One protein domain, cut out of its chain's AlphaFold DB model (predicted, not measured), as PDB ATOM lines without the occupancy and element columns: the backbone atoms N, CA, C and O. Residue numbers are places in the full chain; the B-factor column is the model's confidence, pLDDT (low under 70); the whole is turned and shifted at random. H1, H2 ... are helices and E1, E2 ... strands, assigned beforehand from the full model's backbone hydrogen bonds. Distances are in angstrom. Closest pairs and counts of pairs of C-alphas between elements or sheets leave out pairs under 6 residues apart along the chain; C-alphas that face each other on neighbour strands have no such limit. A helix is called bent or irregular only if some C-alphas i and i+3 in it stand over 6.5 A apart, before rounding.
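AT A GLANCE: This is residues 40 to 110 of the 128 residues of an uncharacterized protein of Xylaria hypoxylon (UniProt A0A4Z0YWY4). One long helix, H1, runs along the longest axis of the body; the strand E1 and the shorter helix H2 lie over it in the opposite half of the body, and H2 is set crosswise near the end of H1. From the end of H1 a long loop, residues 60 to 78, folds back to the start of E1, and residues 105 to 110 return from H2 toward H1. You have 71 printed residues with two named helices and one named strand, in the order H1, E1, H2; 34 residues are in named elements, which is under half, and these are mostly helix. The whole is compact, with a radius of gyration of the C-alphas of 11.8 A, and its outline is elongated, spanning 33 by 21 by 21 A.

HOW THE PARTS SIT: Begin with H1, residues 43 to 59, the longest helix, and look next at E1, residues 79 to 84: their closest C-alphas, those of Ile 47 and Val 81, are 8.0 A apart, and their centres are 11.0 A apart. E1 pairs with no named strand, but look at residues 69 to 70, which make a short antiparallel pairing with residues 82 to 83 of E1. Go on to H2, residues 94 to 104, which is close to H1 but not clearly touching it, with 2 pairs of C-alphas within 8 A. The closest C-alphas of these two helices are those of Ser 58 and Val 100, 6.9 A apart. The lines of H1 and H2 are about perpendicular, at 74 degrees. E1 and H2 are near each other, with 6 pairs of C-alphas within 10 A; their closest C-alphas are 8.0 A apart. In H1 every O i to N i+4 pair is within hydrogen-bond range, and in H2 4 of 7 are.

IN THESE COORDINATES: Find C-alpha 43 at (39.790, 41.072, -3.875); from there H1 runs 23.8 A to C-alpha 59 at (50.641, 49.121, -23.529). Pass along the loop to C-alpha 79 at (47.566, 44.164, -1.388), where E1 begins; it runs 16.4 A to C-alpha 84. H2 begins at C-alpha 94 and runs 15.2 A to C-alpha 104 at (49.805, 54.103, -12.733). Neither helix is bent.

THE WHOLE: The two C-alphas farthest apart are those of Gln 41 and Asp 90, at 33.4 A, while those of Pro 40 and Ile 110, the first and last printed, are 13.4 A apart. The printed part has no cut. The link from H1 to E1 is long, with 19 residues, and the link from E1 to H2 is short, with 9. The mean pLDDT of the printed part is 94.4, and no printed residue is under 70.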
ATOM      1  N   PRO A  40      36.915  45.042   0.940       83.12
ATOM      2  CA  PRO A  40      36.701  44.831  -0.479       83.12
ATOM      3  C   PRO A  40      36.131  43.440  -0.767       83.12
ATOM      4  O   PRO A  40      36.482  42.455  -0.111       83.12
ATOM      5  N   GLN A  41      35.269  43.343  -1.777       88.06
ATOM      6  CA  GLN A  41      34.642  42.082  -2.165       88.06
ATOM      7  C   GLN A  41      35.458  41.410  -3.270       88.06
ATOM      8  O   GLN A  41      35.849  42.041  -4.249       88.06
ATOM      9  N   ASN A  42      35.688  40.098  -3.154       90.25
ATOM     10  CA  ASN A  42      36.377  39.303  -4.183       90.25
ATOM     11  C   ASN A  42      37.751  39.873  -4.602       90.25
ATOM     12  O   ASN A  42      38.085  39.883  -5.790       90.25
ATOM     13  N   ALA A  43      38.546  40.339  -3.631       93.56
ATOM     14  CA  ALA A  43      39.790  41.072  -3.875       93.56
ATOM     15  C   ALA A  43      40.738  40.386  -4.869       93.56
ATOM     16  O   ALA A  43      41.184  41.022  -5.820       93.56
ATOM     17  N   ALA A  44      40.953  39.076  -4.728       94.00
ATOM     18  CA  ALA A  44      41.835  38.322  -5.617       94.00
ATOM     19  C   ALA A  44      41.424  38.407  -7.096       94.00
ATOM     20  O   ALA A  44      42.245  38.712  -7.957       94.00
ATOM     21  N   ILE A  45      40.138  38.182  -7.382       94.75
ATOM     22  CA  ILE A  45      39.587  38.214  -8.742       94.75
ATOM     23  C   ILE A  45      39.666  39.635  -9.300       94.75
ATOM     24  O   ILE A  45      40.136  39.836 -10.418       94.75
ATOM     25  N   LYS A  46      39.244  40.630  -8.513       95.06
ATOM     26  CA  LYS A  46      39.246  42.031  -8.945       95.06
ATOM     27  C   LYS A  46      40.645  42.550  -9.232       95.06
ATOM     28  O   LYS A  46      40.856  43.165 -10.273       95.06
ATOM     29  N   ILE A  47      41.589  42.286  -8.334       97.69
ATOM     30  CA  ILE A  47      42.969  42.726  -8.501       97.69
ATOM     31  C   ILE A  47      43.596  42.028  -9.707       97.69
ATOM     32  O   ILE A  47      44.198  42.707 -10.533       97.69
ATOM     33  N   LEU A  48      43.414  40.712  -9.865       97.00
ATOM     34  CA  LEU A  48      43.948  39.987 -11.017       97.00
ATOM     35  C   LEU A  48      43.410  40.564 -12.333       97.00
ATOM     36  O   LEU A  48      44.188  41.081 -13.131       97.00
ATOM     37  N   TYR A  49      42.095  40.530 -12.558       95.88
ATOM     38  CA  TYR A  49      41.525  40.969 -13.837       95.88
ATOM     39  C   TYR A  49      41.703  42.471 -14.083       95.88
ATOM     40  O   TYR A  49      41.960  42.869 -15.220       95.88
ATOM     41  N   GLY A  50      41.631  43.295 -13.033       97.19
ATOM     42  CA  GLY A  50      41.936  44.722 -13.114       97.19
ATOM     43  C   GLY A  50      43.375  44.968 -13.565       97.19
ATOM     44  O   GLY A  50      43.600  45.758 -14.476       97.19
ATOM     45  N   THR A  51      44.337  44.224 -13.016       97.88
ATOM     46  CA  THR A  51      45.751  44.323 -13.408       97.88
ATOM     47  C   THR A  51      45.970  43.911 -14.864       97.88
ATOM     48  O   THR A  51      46.604  44.652 -15.614       97.88
ATOM     49  N   LEU A  52      45.405  42.771 -15.288       97.75
ATOM     50  CA  LEU A  52      45.511  42.299 -16.677       97.75
ATOM     51  C   LEU A  52      44.946  43.337 -17.661       97.75
ATOM     52  O   LEU A  52      45.588  43.676 -18.654       97.75
ATOM     53  N   SER A  53      43.752  43.865 -17.367       96.62
ATOM     54  CA  SER A  53      43.086  44.851 -18.221       96.62
ATOM     55  C   SER A  53      43.846  46.175 -18.263       96.62
ATOM     56  O   SER A  53      44.051  46.729 -19.343       96.62
ATOM     57  N   LYS A  54      44.313  46.670 -17.112       97.69
ATOM     58  CA  LYS A  54      45.069  47.921 -17.047       97.69
ATOM     59  C   LYS A  54      46.391  47.818 -17.804       97.69
ATOM     60  O   LYS A  54      46.741  48.766 -18.505       97.69
ATOM     61  N   TRP A  55      47.079  46.673 -17.743       97.50
ATOM     62  CA  TRP A  55      48.291  46.433 -18.534       97.50
ATOM     63  C   TRP A  55      48.031  46.517 -20.035       97.50
ATOM     64  O   TRP A  55      48.676  47.308 -20.726       97.50
ATOM     65  N   VAL A  56      47.055  45.749 -20.523       96.81
ATOM     66  CA  VAL A  56      46.634  45.749 -21.934       96.81
ATOM     67  C   VAL A  56      46.310  47.165 -22.408       96.81
ATOM     68  O   VAL A  56      46.824  47.606 -23.432       96.81
ATOM     69  N   ASN A  57      45.543  47.919 -21.620       95.94
ATOM     70  CA  ASN A  57      45.170  49.289 -21.970       95.94
ATOM     71  C   ASN A  57      46.364  50.255 -21.965       95.94
ATOM     72  O   ASN A  57      46.406  51.168 -22.781       95.94
ATOM     73  N   SER A  58      47.331  50.063 -21.066       96.06
ATOM     74  CA  SER A  58      48.488  50.963 -20.934       96.06
ATOM     75  C   SER A  58      49.543  50.741 -22.013       96.06
ATOM     76  O   SER A  58      50.272  51.662 -22.359       96.06
ATOM     77  N   THR A  59      49.627  49.522 -22.540       95.81
ATOM     78  CA  THR A  59      50.641  49.121 -23.529       95.81
ATOM     79  C   THR A  59      50.073  48.941 -24.934       95.81
ATOM     80  O   THR A  59      50.829  48.694 -25.869       95.81
ATOM     81  N   ALA A  60      48.747  49.033 -25.093       93.81
ATOM     82  CA  ALA A  60      48.019  48.635 -26.299       93.81
ATOM     83  C   ALA A  60      48.320  47.187 -26.752       93.81
ATOM     84  O   ALA A  60      48.125  46.840 -27.920       93.81
ATOM     85  N   ALA A  61      48.787  46.331 -25.836       90.31
ATOM     86  CA  ALA A  61      49.057  44.931 -26.123       90.31
ATOM     87  C   ALA A  61      47.739  44.175 -26.369       90.31
ATOM     88  O   ALA A  61      46.772  44.380 -25.640       90.31
ATOM     89  N   PRO A  62      47.672  43.244 -27.335       89.25
ATOM     90  CA  PRO A  62      46.443  42.492 -27.607       89.25
ATOM     91  C   PRO A  62      46.064  41.530 -26.471       89.25
ATOM     92  O   PRO A  62      44.922  41.080 -26.389       89.25
ATOM     93  N   TYR A  63      47.028  41.171 -25.621       91.19
ATOM     94  CA  TYR A  63      46.876  40.191 -24.554       91.19
ATOM     95  C   TYR A  63      47.952  40.380 -23.479       91.19
ATOM     96  O   TYR A  63      49.052  40.855 -23.766       91.19
ATOM     97  N   PHE A  64      47.650  39.947 -22.254       95.88
ATOM     98  CA  PHE A  64      48.609  39.843 -21.160       95.88
ATOM     99  C   PHE A  64      48.328  38.582 -20.329       95.88
ATOM    100  O   PHE A  64      47.184  38.347 -19.932       95.88
ATOM    101  N   SER A  65      49.354  37.756 -20.085       95.94
ATOM    102  CA  SER A  65      49.197  36.490 -19.356       95.94
ATOM    103  C   SER A  65      49.254  36.696 -17.850       95.94
ATOM    104  O   SER A  65      50.144  37.373 -17.337       95.94
ATOM    105  N   SER A  66      48.360  36.024 -17.124       95.44
ATOM    106  CA  SER A  66      48.441  35.938 -15.664       95.44
ATOM    107  C   SER A  66      49.697  35.215 -15.179       95.44
ATOM    108  O   SER A  66      50.108  35.435 -14.045       95.44
ATOM    109  N   ASP A  67      50.337  34.395 -16.018       95.56
ATOM    110  CA  ASP A  67      51.568  33.685 -15.648       95.56
ATOM    111  C   ASP A  67      52.749  34.643 -15.434       95.56
ATOM    112  O   ASP A  67      53.684  34.324 -14.692       95.56
ATOM    113  N   TYR A  68      52.676  35.845 -16.015       95.50
ATOM    114  CA  TYR A  68      53.652  36.922 -15.828       95.50
ATOM    115  C   TYR A  68      53.495  37.638 -14.484       95.50
ATOM    116  O   TYR A  68      54.299  38.504 -14.145       95.50
ATOM    117  N   LEU A  69      52.469  37.280 -13.709       96.12
ATOM    118  CA  LEU A  69      52.165  37.880 -12.422       96.12
ATOM    119  C   LEU A  69      52.401  36.894 -11.277       96.12
ATOM    120  O   LEU A  69      52.220  35.679 -11.399       96.12
ATOM    121  N   ASP A  70      52.782  37.432 -10.128       94.69
ATOM    122  CA  ASP A  70      52.610  36.787  -8.833       94.69
ATOM    123  C   ASP A  70      51.520  37.530  -8.050       94.69
ATOM    124  O   ASP A  70      51.616  38.725  -7.760       94.69
ATOM    125  N   THR A  71      50.453  36.791  -7.745       93.75
ATOM    126  CA  THR A  71      49.210  37.288  -7.149       93.75
ATOM    127  C   THR A  71      48.970  36.757  -5.737       93.75
ATOM    128  O   THR A  71      47.866  36.894  -5.200       93.75
ATOM    129  N   ARG A  72      49.993  36.184  -5.084       92.50
ATOM    130  CA  ARG A  72      49.882  35.637  -3.716       92.50
ATOM    131  C   ARG A  72      49.360  36.663  -2.701       92.50
ATOM    132  O   ARG A  72      48.639  36.294  -1.776       92.50
ATOM    133  N   ASN A  73      49.647  37.947  -2.916       93.62
ATOM    134  CA  ASN A  73      49.258  39.050  -2.033       93.62
ATOM    135  C   ASN A  73      47.951  39.755  -2.448       93.62
ATOM    136  O   ASN A  73      47.703  40.885  -2.047       93.62
ATOM    137  N   THR A  74      47.089  39.113  -3.241       94.50
ATOM    138  CA  THR A  74      45.811  39.711  -3.688       94.50
ATOM    139  C   THR A  74      44.611  39.349  -2.804       94.50
ATOM    140  O   THR A  74      43.530  39.911  -2.954       94.50
ATOM    141  N   THR A  75      44.775  38.416  -1.860       91.31
ATOM    142  CA  THR A  75      43.679  37.910  -1.006       91.31
ATOM    143  C   THR A  75      43.559  38.626   0.339       91.31
ATOM    144  O   THR A  75      42.506  38.555   0.971       91.31
ATOM    145  N   LYS A  76      44.613  39.318   0.789       88.50
ATOM    146  CA  LYS A  76      44.647  40.054   2.060       88.50
ATOM    147  C   LYS A  76      45.590  41.250   1.978       88.50
ATOM    148  O   LYS A  76      46.613  41.176   1.304       88.50
ATOM    149  N   ALA A  77      45.263  42.312   2.709       89.62
ATOM    150  CA  ALA A  77      46.136  43.471   2.835       89.62
ATOM    151  C   ALA A  77      47.452  43.113   3.576       89.62
ATOM    152  O   ALA A  77      47.421  42.262   4.473       89.62
ATOM    153  N   PRO A  78      48.586  43.771   3.263       93.56
ATOM    154  CA  PRO A  78      48.756  44.759   2.193       93.56
ATOM    155  C   PRO A  78      48.644  44.114   0.804       93.56
ATOM    156  O   PRO A  78      49.266  43.087   0.537       93.56
ATOM    157  N   PHE A  79      47.830  44.716  -0.067       96.69
ATOM    158  CA  PHE A  79      47.566  44.164  -1.388       96.69
ATOM    159  C   PHE A  79      48.697  44.521  -2.344       96.69
ATOM    160  O   PHE A  79      49.139  45.668  -2.390       96.69
ATOM    161  N   SER A  80      49.156  43.543  -3.118       97.25
ATOM    162  CA  SER A  80      50.148  43.786  -4.164       97.25
ATOM    163  C   SER A  80      50.081  42.754  -5.279       97.25
ATOM    164  O   SER A  80      49.584  41.637  -5.094       97.25
ATOM    165  N   VAL A  81      50.609  43.148  -6.435       97.31
ATOM    166  CA  VAL A  81      50.869  42.265  -7.572       97.31
ATOM    167  C   VAL A  81      52.304  42.480  -8.022       97.31
ATOM    168  O   VAL A  81      52.721  43.616  -8.232       97.31
ATOM    169  N   LEU A  82      53.060  41.397  -8.175       96.50
ATOM    170  CA  LEU A  82      54.405  41.454  -8.736       96.50
ATOM    171  C   LEU A  82      54.359  41.083 -10.218       96.50
ATOM    172  O   LEU A  82      53.890  40.005 -10.574       96.50
ATOM    173  N   PHE A  83      54.876  41.970 -11.061       96.69
ATOM    174  CA  PHE A  83      55.176  41.718 -12.464       96.69
ATOM    175  C   PHE A  83      56.550  41.059 -12.542       96.69
ATOM    176  O   PHE A  83      57.546  41.653 -12.129       96.69
ATOM    177  N   LYS A  84      56.599  39.816 -13.022       93.69
ATOM    178  CA  LYS A  84      57.831  39.027 -13.096       93.69
ATOM    179  C   LYS A  84      58.698  39.524 -14.254       93.69
ATOM    180  O   LYS A  84      58.261  39.517 -15.407       93.69
ATOM    181  N   GLY A  85      59.934  39.907 -13.952       89.50
ATOM    182  CA  GLY A  85      60.934  40.286 -14.947       89.50
ATOM    183  C   GLY A  85      61.286  39.135 -15.886       89.50
ATOM    184  O   GLY A  85      61.098  37.962 -15.557       89.50
ATOM    185  N   ASN A  86      61.776  39.474 -17.079       88.06
ATOM    186  CA  ASN A  86      62.133  38.543 -18.157       88.06
ATOM    187  C   ASN A  86      60.999  37.616 -18.657       88.06
ATOM    188  O   ASN A  86      61.243  36.729 -19.474       88.06
ATOM    189  N   MET A  87      59.756  37.794 -18.193       91.56
ATOM    190  CA  MET A  87      58.610  36.983 -18.626       91.56
ATOM    191  C   MET A  87      57.685  37.720 -19.592       91.56
ATOM    192  O   MET A  87      57.035  37.082 -20.418       91.56
ATOM    193  N   ILE A  88      57.621  39.050 -19.501       92.62
ATOM    194  CA  ILE A  88      56.727  39.862 -20.321       92.62
ATOM    195  C   ILE A  88      57.416  40.152 -21.666       92.62
ATOM    196  O   ILE A  88      58.508  40.728 -21.676       92.62
ATOM    197  N   PRO A  89      56.816  39.768 -22.808       91.69
ATOM    198  CA  PRO A  89      57.330  40.142 -24.124       91.69
ATOM    199  C   PRO A  89      57.495  41.661 -24.233       91.69
ATOM    200  O   PRO A  89      56.649  42.395 -23.737       91.69
ATOM    201  N   ASP A  90      58.591  42.117 -24.840       90.94
ATOM    202  CA  ASP A  90      58.952  43.537 -25.021       90.94
ATOM    203  C   ASP A  90      59.227  44.347 -23.733       90.94
ATOM    204  O   ASP A  90      59.798  45.432 -23.809       90.94
ATOM    205  N   PHE A  91      58.930  43.798 -22.550       92.75
ATOM    206  CA  PHE A  91      59.149  44.424 -21.238       92.75
ATOM    207  C   PHE A  91      59.978  43.512 -20.323       92.75
ATOM    208  O   PHE A  91      59.551  43.094 -19.246       92.75
ATOM    209  N   GLN A  92      61.165  43.135 -20.799       88.00
ATOM    210  CA  GLN A  92      62.018  42.142 -20.136       88.00
ATOM    211  C   GLN A  92      62.781  42.722 -18.931       88.00
ATOM    212  O   GLN A  92      63.082  41.981 -17.998       88.00
ATOM    213  N   SER A  93      63.070  44.029 -18.925       89.56
ATOM    214  CA  SER A  93      63.827  44.698 -17.858       89.56
ATOM    215  C   SER A  93      62.928  45.440 -16.870       89.56
ATOM    216  O   SER A  93      61.847  45.912 -17.230       89.56
ATOM    217  N   GLU A  94      63.409  45.621 -15.641       92.25
ATOM    218  CA  GLU A  94      62.757  46.468 -14.633       92.25
ATOM    219  C   GLU A  94      62.510  47.888 -15.136       92.25
ATOM    220  O   GLU A  94      61.407  48.392 -14.983       92.25
ATOM    221  N   GLU A  95      63.486  48.502 -15.807       93.06
ATOM    222  CA  GLU A  95      63.342  49.847 -16.375       93.06
ATOM    223  C   GLU A  95      62.197  49.915 -17.399       93.06
ATOM    224  O   GLU A  95      61.366  50.822 -17.356       93.06
ATOM    225  N   SER A  96      62.102  48.918 -18.289       94.06
ATOM    226  CA  SER A  96      61.025  48.865 -19.282       94.06
ATOM    227  C   SER A  96      59.654  48.689 -18.626       94.06
ATOM    228  O   SER A  96      58.705  49.373 -19.005       94.06
ATOM    229  N   MET A  97      59.541  47.844 -17.597       96.31
ATOM    230  CA  MET A  97      58.294  47.678 -16.845       96.31
ATOM    231  C   MET A  97      57.935  48.938 -16.050       96.31
ATOM    232  O   MET A  97      56.789  49.386 -16.111       96.31
ATOM    233  N   ALA A  98      58.901  49.536 -15.350       96.38
ATOM    234  CA  ALA A  98      58.723  50.756 -14.567       96.38
ATOM    235  C   ALA A  98      58.195  51.905 -15.435       96.38
ATOM    236  O   ALA A  98      57.264  52.592 -15.029       96.38
ATOM    237  N   SER A  99      58.678  52.038 -16.678       95.56
ATOM    238  CA  SER A  99      58.203  53.066 -17.617       95.56
ATOM    239  C   SER A  99      56.684  53.041 -17.861       95.56
ATOM    240  O   SER A  99      56.076  54.083 -18.106       95.56
ATOM    241  N   VAL A 100      56.057  51.864 -17.751       97.31
ATOM    242  CA  VAL A 100      54.602  51.694 -17.829       97.31
ATOM    243  C   VAL A 100      53.983  51.853 -16.446       97.31
ATOM    244  O   VAL A 100      53.036  52.620 -16.271       97.31
ATOM    245  N   LEU A 101      54.503  51.123 -15.460       98.12
ATOM    246  CA  LEU A 101      53.883  50.984 -14.143       98.12
ATOM    247  C   LEU A 101      53.926  52.279 -13.326       98.12
ATOM    248  O   LEU A 101      52.959  52.575 -12.629       98.12
ATOM    249  N   ASP A 102      54.980  53.084 -13.442       98.00
ATOM    250  CA  ASP A 102      55.097  54.353 -12.712       98.00
ATOM    251  C   ASP A 102      53.989  55.335 -13.108       98.00
ATOM    252  O   ASP A 102      53.493  56.089 -12.270       98.00
ATOM    253  N   SER A 103      53.508  55.268 -14.356       97.50
ATOM    254  CA  SER A 103      52.365  56.071 -14.816       97.50
ATOM    255  C   SER A 103      51.047  55.705 -14.121       97.50
ATOM    256  O   SER A 103      50.070  56.451 -14.194       97.50
ATOM    257  N   TRP A 104      50.993  54.554 -13.444       98.06
ATOM    258  CA  TRP A 104      49.805  54.103 -12.733       98.06
ATOM    259  C   TRP A 104      49.720  54.639 -11.310       98.06
ATOM    260  O   TRP A 104      48.626  54.622 -10.740       98.06
ATOM    261  N   VAL A 105      50.831  55.087 -10.725       98.25
ATOM    262  CA  VAL A 105      50.864  55.574  -9.342       98.25
ATOM    263  C   VAL A 105      49.925  56.771  -9.187       98.25
ATOM    264  O   VAL A 105      49.924  57.700  -9.990       98.25
ATOM    265  N   GLY A 106      49.079  56.731  -8.157       97.38
ATOM    266  CA  GLY A 106      48.037  57.731  -7.920       97.38
ATOM    267  C   GLY A 106      46.763  57.537  -8.751       97.38
ATOM    268  O   GLY A 106      45.810  58.292  -8.573       97.38
ATOM    269  N   THR A 107      46.710  56.523  -9.618       98.31
ATOM    270  CA  THR A 107      45.499  56.126 -10.353       98.31
ATOM    271  C   THR A 107      44.821  54.923  -9.696       98.31
ATOM    272  O   THR A 107      45.369  54.279  -8.799       98.31
ATOM    273  N   TYR A 108      43.620  54.597 -10.159       97.88
ATOM    274  CA  TYR A 108      42.865  53.429  -9.730       97.88
ATOM    275  C   TYR A 108      43.054  52.261 -10.693       97.88
ATOM    276  O   TYR A 108      43.172  52.443 -11.913       97.88
ATOM    277  N   LEU A 109      43.088  51.051 -10.143       97.38
ATOM    278  CA  LEU A 109      43.352  49.828 -10.885       97.38
ATOM    279  C   LEU A 109      42.301  49.590 -11.976       97.38
ATOM    280  O   LEU A 109      42.663  49.266 -13.102       97.38
ATOM    281  N   ILE A 110      41.021  49.799 -11.659       95.88
ATOM    282  CA  ILE A 110      39.912  49.566 -12.591       95.88
ATOM    283  C   ILE A 110      39.443  50.885 -13.216       95.88
ATOM    284  O   ILE A 110      39.297  50.976 -14.431       95.88
TER     285      ILE A 110